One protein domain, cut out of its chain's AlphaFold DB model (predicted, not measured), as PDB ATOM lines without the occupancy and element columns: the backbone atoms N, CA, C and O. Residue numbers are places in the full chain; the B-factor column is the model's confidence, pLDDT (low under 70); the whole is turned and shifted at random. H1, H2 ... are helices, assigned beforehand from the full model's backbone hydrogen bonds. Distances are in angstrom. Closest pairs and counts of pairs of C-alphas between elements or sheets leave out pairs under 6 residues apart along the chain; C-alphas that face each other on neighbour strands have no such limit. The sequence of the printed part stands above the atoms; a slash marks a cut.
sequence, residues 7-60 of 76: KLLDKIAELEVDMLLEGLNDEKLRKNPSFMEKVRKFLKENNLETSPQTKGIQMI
ATOM      1  N   LYS A   7     138.341 -71.220 196.096       91.19
ATOM      2  CA  LYS A   7     139.802 -71.067 195.958       91.19
ATOM      3  C   LYS A   7     140.213 -69.710 195.390       91.19
ATOM      4  O   LYS A   7     141.301 -69.224 195.675       91.19
ATOM      5  N   LEU A   8     139.371 -69.127 194.537       91.00
ATOM      6  CA  LEU A   8     139.630 -67.807 193.976       91.00
ATOM      7  C   LEU A   8     139.398 -66.716 195.026       91.00
ATOM      8  O   LEU A   8     140.165 -65.762 195.074       91.00
ATOM      9  N   LEU A   9     138.372 -66.871 195.868       88.12
ATOM     10  CA  LEU A   9     138.093 -65.952 196.974       88.12
ATOM     11  C   LEU A   9     139.213 -65.982 198.014       88.12
ATOM     12  O   LEU A   9     139.713 -64.924 198.384       88.12
ATOM     13  N   ASP A  10     139.661 -67.177 198.396       89.50
ATOM     14  CA  ASP A  10     140.769 -67.352 199.338       89.50
ATOM     15  C   ASP A  10     142.043 -66.676 198.812       89.50
ATOM     16  O   ASP A  10     142.706 -65.928 199.527       89.50
ATOM     17  N   LYS A  11     142.341 -66.849 197.515       93.69
ATOM     18  CA  LYS A  11     143.504 -66.213 196.887       93.69
ATOM     19  C   LYS A  11     143.418 -64.687 196.889       93.69
ATOM     20  O   LYS A  11     144.439 -64.028 197.059       93.69
ATOM     21  N   ILE A  12     142.227 -64.127 196.678       91.50
ATOM     22  CA  ILE A  12     142.015 -62.675 196.738       91.50
ATOM     23  C   ILE A  12     142.273 -62.167 198.159       91.50
ATOM     24  O   ILE A  12     142.969 -61.168 198.314       91.50
ATOM     25  N   ALA A  13     141.765 -62.874 199.173       88.56
ATOM     26  CA  ALA A  13     141.980 -62.510 200.568       88.56
ATOM     27  C   ALA A  13     143.472 -62.542 200.942       88.56
ATOM     28  O   ALA A  13     143.969 -61.579 201.514       88.56
ATOM     29  N   GLU A  14     144.211 -63.593 200.562       92.38
ATOM     30  CA  GLU A  14     145.665 -63.678 200.791       92.38
ATOM     31  C   GLU A  14     146.418 -62.480 200.194       92.38
ATOM     32  O   GLU A  14     147.195 -61.825 200.883       92.38
ATOM     33  N   LEU A  15     146.145 -62.160 198.925       93.31
ATOM     34  CA  LEU A  15     146.814 -61.061 198.225       93.31
ATOM     35  C   LEU A  15     146.502 -59.694 198.842       93.31
ATOM     36  O   LEU A  15     147.346 -58.798 198.820       93.31
ATOM     37  N   GLU A  16     145.294 -59.516 199.378       91.31
ATOM     38  CA  GLU A  16     144.930 -58.299 200.099       91.31
ATOM     39  C   GLU A  16     145.769 -58.139 201.371       91.31
ATOM     40  O   GLU A  16     146.310 -57.058 201.608       91.31
ATOM     41  N   VAL A  17     145.941 -59.211 202.152       92.06
ATOM     42  CA  VAL A  17     146.786 -59.180 203.356       92.06
ATOM     43  C   VAL A  17     148.237 -58.874 203.002       92.06
ATOM     44  O   VAL A  17     148.835 -57.990 203.621       92.06
ATOM     45  N   ASP A  18     148.783 -59.547 201.989       93.62
ATOM     46  CA  ASP A  18     150.162 -59.343 201.540       93.62
ATOM     47  C   ASP A  18     150.398 -57.883 201.124       93.62
ATOM     48  O   ASP A  18     151.344 -57.242 201.584       93.62
ATOM     49  N   MET A  19     149.479 -57.300 200.345       93.44
ATOM     50  CA  MET A  19     149.567 -55.903 199.906       93.44
ATOM     51  C   MET A  19     149.502 -54.910 201.076       93.44
ATOM     52  O   MET A  19     150.233 -53.914 201.096       93.44
ATOM     53  N   LEU A  20     148.640 -55.160 202.067       92.94
ATOM     54  CA  LEU A  20     148.560 -54.321 203.264       92.94
ATOM     55  C   LEU A  20     149.848 -54.415 204.097       92.94
ATOM     56  O   LEU A  20     150.323 -53.393 204.590       92.94
ATOM     57  N   LEU A  21     150.441 -55.604 204.226       92.44
ATOM     58  CA  LEU A  21     151.711 -55.798 204.930       92.44
ATOM     59  C   LEU A  21     152.881 -55.116 204.210       92.44
ATOM     60  O   LEU A  21     153.676 -54.427 204.849       92.44
ATOM     61  N   GLU A  22     152.971 -55.248 202.888       93.44
ATOM     62  CA  GLU A  22     153.979 -54.558 202.079       93.44
ATOM     63  C   GLU A  22     153.862 -53.036 202.215       93.44
ATOM     64  O   GLU A  22     154.850 -52.356 202.502       93.44
ATOM     65  N   GLY A  23     152.645 -52.491 202.111       90.94
ATOM     66  CA  GLY A  23     152.413 -51.056 202.269       90.94
ATOM     67  C   GLY A  23     152.700 -50.532 203.682       90.94
ATOM     68  O   GLY A  23     153.058 -49.366 203.842       90.94
ATOM     69  N   LEU A  24     152.597 -51.376 204.717       90.06
ATOM     70  CA  LEU A  24     153.012 -51.028 206.080       90.06
ATOM     71  C   LEU A  24     154.539 -50.967 206.240       90.06
ATOM     72  O   LEU A  24     155.023 -50.233 207.105       90.06
ATOM     73  N   ASN A  25     155.292 -51.703 205.419       91.06
ATOM     74  CA  ASN A  25     156.755 -51.655 205.396       91.06
ATOM     75  C   ASN A  25     157.298 -50.483 204.559       91.06
ATOM     76  O   ASN A  25     158.429 -50.048 204.778       91.06
ATOM     77  N   ASP A  26     156.497 -49.925 203.648       93.25
ATOM     78  CA  ASP A  26     156.837 -48.714 202.896       93.25
ATOM     79  C   ASP A  26     156.624 -47.448 203.751       93.25
ATOM     80  O   ASP A  26     155.522 -47.128 204.210       93.25
ATOM     81  N   GLU A  27     157.693 -46.674 203.956       88.75
ATOM     82  CA  GLU A  27     157.677 -45.475 204.796       88.75
ATOM     83  C   GLU A  27     156.730 -44.375 204.283       88.75
ATOM     84  O   GLU A  27     156.124 -43.651 205.081       88.75
ATOM     85  N   LYS A  28     156.582 -44.239 202.961       89.69
ATOM     86  CA  LYS A  28     155.704 -43.238 202.345       89.69
ATOM     87  C   LYS A  28     154.245 -43.639 202.499       89.69
ATOM     88  O   LYS A  28     153.417 -42.797 202.849       89.69
ATOM     89  N   LEU A  29     153.936 -44.914 202.272       86.06
ATOM     90  CA  LEU A  29     152.572 -45.430 202.394       86.06
ATOM     91  C   LEU A  29     152.116 -45.488 203.851       86.06
ATOM     92  O   LEU A  29     151.016 -45.032 204.151       86.06
ATOM     93  N   ARG A  30     152.971 -45.913 204.787       87.00
ATOM     94  CA  ARG A  30     152.628 -45.938 206.219       87.00
ATOM     95  C   ARG A  30     152.318 -44.550 206.791       87.00
ATOM     96  O   ARG A  30     151.519 -44.425 207.716       87.00
ATOM     97  N   LYS A  31     152.935 -43.492 206.255       88.12
ATOM     98  CA  LYS A  31     152.646 -42.097 206.639       88.12
ATOM     99  C   LYS A  31     151.378 -41.545 205.980       88.12
ATOM    100  O   LYS A  31     150.906 -40.490 206.395       88.12
ATOM    101  N   ASN A  32     150.822 -42.231 204.982       91.81
ATOM    102  CA  ASN A  32     149.622 -41.797 204.281       91.81
ATOM    103  C   ASN A  32     148.357 -42.126 205.109       91.81
ATOM    104  O   ASN A  32     148.048 -43.305 205.315       91.81
ATOM    105  N   PRO A  33     147.576 -41.116 205.545       89.75
ATOM    106  CA  PRO A  33     146.362 -41.340 206.329       89.75
ATOM    107  C   PRO A  33     145.329 -42.225 205.624       89.75
ATOM    108  O   PRO A  33     144.711 -43.069 206.271       89.75
ATOM    109  N   SER A  34     145.179 -42.084 204.303       91.69
ATOM    110  CA  SER A  34     144.226 -42.865 203.507       91.69
ATOM    111  C   SER A  34     144.620 -44.337 203.402       91.69
ATOM    112  O   SER A  34     143.753 -45.205 203.331       91.69
ATOM    113  N   PHE A  35     145.921 -44.649 203.410       92.38
ATOM    114  CA  PHE A  35     146.387 -46.036 203.467       92.38
ATOM    115  C   PHE A  35     146.109 -46.646 204.846       92.38
ATOM    116  O   PHE A  35     145.536 -47.729 204.946       92.38
ATOM    117  N   MET A  36     146.417 -45.910 205.916       89.81
ATOM    118  CA  MET A  36     146.151 -46.360 207.286       89.81
ATOM    119  C   MET A  36     144.656 -46.558 207.570       89.81
ATOM    120  O   MET A  36     144.295 -47.437 208.349       89.81
ATOM    121  N   GLU A  37     143.770 -45.784 206.941       91.31
ATOM    122  CA  GLU A  37     142.322 -46.004 207.018       91.31
ATOM    123  C   GLU A  37     141.914 -47.370 206.448       91.31
ATOM    124  O   GLU A  37     141.142 -48.085 207.088       91.31
ATOM    125  N   LYS A  38     142.491 -47.778 205.309       91.06
ATOM    126  CA  LYS A  38     142.252 -49.105 204.717       91.06
ATOM    127  C   LYS A  38     142.720 -50.226 205.638       91.06
ATOM    128  O   LYS A  38     141.968 -51.166 205.867       91.06
ATOM    129  N   VAL A  39     143.906 -50.087 206.231       90.31
ATOM    130  CA  VAL A  39     144.430 -51.055 207.209       90.31
ATOM    131  C   VAL A  39     143.496 -51.168 208.420       90.31
ATOM    132  O   VAL A  39     143.124 -52.271 208.810       90.31
ATOM    133  N   ARG A  40     143.051 -50.044 209.001       88.81
ATOM    134  CA  ARG A  40     142.108 -50.066 210.137       88.81
ATOM    135  C   ARG A  40     140.768 -50.695 209.768       88.81
ATOM    136  O   ARG A  40     140.194 -51.411 210.585       88.81
ATOM    137  N   LYS A  41     140.266 -50.419 208.563       89.38
ATOM    138  CA  LYS A  41     139.023 -51.003 208.057       89.38
ATOM    139  C   LYS A  41     139.156 -52.519 207.907       89.38
ATOM    140  O   LYS A  41     138.319 -53.224 208.455       89.38
ATOM    141  N   PHE A  42     140.239 -52.996 207.289       90.38
ATOM    142  CA  PHE A  42     140.539 -54.424 207.173       90.38
ATOM    143  C   PHE A  42     140.572 -55.109 208.548       90.38
ATOM    144  O   PHE A  42     139.923 -56.133 208.746       90.38
ATOM    145  N   LEU A  43     141.261 -54.516 209.531       87.44
ATOM    146  CA  LEU A  43     141.304 -55.053 210.895       87.44
ATOM    147  C   LEU A  43     139.906 -55.126 211.527       87.44
ATOM    148  O   LEU A  43     139.530 -56.158 212.078       87.44
ATOM    149  N   LYS A  44     139.111 -54.056 211.403       86.25
ATOM    150  CA  LYS A  44     137.743 -53.997 211.936       86.25
ATOM    151  C   LYS A  44     136.822 -55.033 211.287       86.25
ATOM    152  O   LYS A  44     136.060 -55.683 211.989       86.25
ATOM    153  N   GLU A  45     136.882 -55.178 209.966       87.12
ATOM    154  CA  GLU A  45     136.037 -56.111 209.208       87.12
ATOM    155  C   GLU A  45     136.361 -57.576 209.514       87.12
ATOM    156  O   GLU A  45     135.465 -58.416 209.503       87.12
ATOM    157  N   ASN A  46     137.612 -57.870 209.871       85.00
ATOM    158  CA  ASN A  46     138.049 -59.210 210.252       85.00
ATOM    159  C   ASN A  46     137.974 -59.471 211.770       85.00
ATOM    160  O   ASN A  46     138.500 -60.479 212.238       85.00
ATOM    161  N   ASN A  47     137.339 -58.584 212.551       80.44
ATOM    162  CA  ASN A  47     137.310 -58.635 214.024       80.44
ATOM    163  C   ASN A  47     138.708 -58.783 214.657       80.44
ATOM    164  O   ASN A  47     138.875 -59.353 215.735       80.44
ATOM    165  N   LEU A  48     139.729 -58.259 213.981       71.56
ATOM    166  CA  LEU A  48     141.095 -58.202 214.471       71.56
ATOM    167  C   LEU A  48     141.203 -56.969 215.366       71.56
ATOM    168  O   LEU A  48     141.730 -55.926 214.979       71.56
ATOM    169  N   GLU A  49     140.640 -57.072 216.569       62.59
ATOM    170  CA  GLU A  49     140.785 -56.050 217.598       62.59
ATOM    171  C   GLU A  49     142.237 -56.016 218.077       62.59
ATOM    172  O   GLU A  49     142.639 -56.666 219.042       62.59
ATOM    173  N   THR A  50     143.059 -55.214 217.408       56.41
ATOM    174  CA  THR A  50     144.328 -54.801 217.989       56.41
ATOM    175  C   THR A  50     143.996 -53.822 219.103       56.41
ATOM    176  O   THR A  50     143.839 -52.625 218.854       56.41
ATOM    177  N   SER A  51     143.853 -54.323 220.334       54.59
ATOM    178  CA  SER A  51     143.900 -53.468 221.519       54.59
ATOM    179  C   SER A  51     145.147 -52.601 221.378       54.59
ATOM    180  O   SER A  51     146.254 -53.152 221.348       54.59
ATOM    181  N   PRO A  52     145.022 -51.271 221.242       53.91
ATOM    182  CA  PRO A  52     146.195 -50.439 221.220       53.91
ATOM    183  C   PRO A  52     146.744 -50.485 222.644       53.91
ATOM    184  O   PRO A  52     146.358 -49.707 223.507       53.91
ATOM    185  N   GLN A  53     147.695 -51.382 222.905       50.88
ATOM    186  CA  GLN A  53     148.641 -51.212 224.004       50.88
ATOM    187  C   GLN A  53     149.608 -50.066 223.657       50.88
ATOM    188  O   GLN A  53     150.822 -50.164 223.819       50.88
ATOM    189  N   THR A  54     149.093 -48.956 223.125       52.03
ATOM    190  CA  THR A  54     149.847 -47.719 223.042       52.03
ATOM    191  C   THR A  54     150.085 -47.281 224.479       52.03
ATOM    192  O   THR A  54     149.156 -47.207 225.283       52.03
ATOM    193  N   LYS A  55     151.346 -47.006 224.828       52.41
ATOM    194  CA  LYS A  55     151.744 -46.584 226.184       52.41
ATOM    195  C   LYS A  55     150.855 -45.456 226.745       52.41
ATOM    196  O   LYS A  55     150.635 -45.405 227.948       52.41
ATOM    197  N   GLY A  56     150.294 -44.607 225.876       49.47
ATOM    198  CA  GLY A  56     149.356 -43.543 226.245       49.47
ATOM    199  C   GLY A  56     147.986 -44.010 226.760       49.47
ATOM    200  O   GLY A  56     147.413 -43.323 227.593       49.47
ATOM    201  N   ILE A  57     147.470 -45.173 226.343       50.72
ATOM    202  CA  ILE A  57     146.172 -45.699 226.816       50.72
ATOM    203  C   ILE A  57     146.304 -46.350 228.200       50.72
ATOM    204  O   ILE A  57     145.390 -46.249 229.012       50.72
ATOM    205  N   GLN A  58     147.464 -46.932 228.527       50.38
ATOM    206  CA  GLN A  58     147.729 -47.450 229.879       50.38
ATOM    207  C   GLN A  58     147.740 -46.340 230.944       50.38
ATOM    208  O   GLN A  58     147.412 -46.605 232.098       50.38
ATOM    209  N   MET A  59     148.084 -45.102 230.559       49.56
ATOM    210  CA  MET A  59     148.027 -43.930 231.444       49.56
ATOM    211  C   MET A  59     146.597 -43.450 231.716       49.56
ATOM    212  O   MET A  59     146.367 -42.812 232.735       49.56
ATOM    213  N   ILE A  60     145.626 -43.809 230.871       53.88
ATOM    214  CA  ILE A  60     144.193 -43.581 231.118       53.88
ATOM    215  C   ILE A  60     143.606 -44.779 231.887       53.88
ATOM    216  O   ILE A  60     142.454 -45.165 231.703       53.88
TER     217      ILE A  60
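What this domain is: This is residues 7 to 60 of the 76 residues of an uncharacterized protein of Dialister microaerophilus UPII 345-E (UniProt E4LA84). Two helices, H1 and H3, make an open V with the short H2 at its tip, and a tail after H3 ends in the small H4. The first part of H1, residues 7 to 15, and the tail's residues 51 to 60 stick out free, and between them they make the length. You will find 54 residues printed, with four named helices in the order H1, H2, H3, H4 and no named strand; the class is all helix. The whole is loose, with a radius of gyration of the C-alphas of 13.5 A, and elongated, spanning 45 by 27 by 15 A.

How they stand to each other: Start at H1, residues 7 to 25, the longest helix. H3, residues 33 to 45, is close to it but not clearly touching: look at the closest C-alphas, those of Leu 20 and Val 39, 6.6 A apart. These two helices run opposite ways at a steep tilt of 42 degrees. H2, residues 27 to 30, and H1 only just touch, with 3 pairs of C-alphas within 8 A, and only at the corner by their link; H1 does so with residues 23 to 24 alone, and the closest C-alphas are those of Leu 24 and Arg 30, 5.1 A apart. H2 and H3 are close but not clearly touching, the closest C-alphas being those of Leu 29 and Phe 35, 6.3 A apart. H4, residues 55 to 58, is apart from H1, H2 and H3. In H1 and H3 every O i to N i+4 pair is within hydrogen-bond range; H2 and H4 are too short for such a pair.

Where its parts are: Find C-alpha 7 at (139.802, -71.067, 195.958); from there H1 runs 27.4 A to C-alpha 25. H2 spans residues 27 to 30. H3 runs 18.3 A from C-alpha 33 at (146.362, -41.340, 206.329) to C-alpha 45. H4 ends at C-alpha 58, at (147.729, -47.450, 229.879).

The domain as a whole: The C-alphas farthest apart, those of Lys 7 and Met 59, are 45.4 A apart. The printed part has no cut and no long link. Look for low confidence at residues 49 to 60, where the model's pLDDT is under 70.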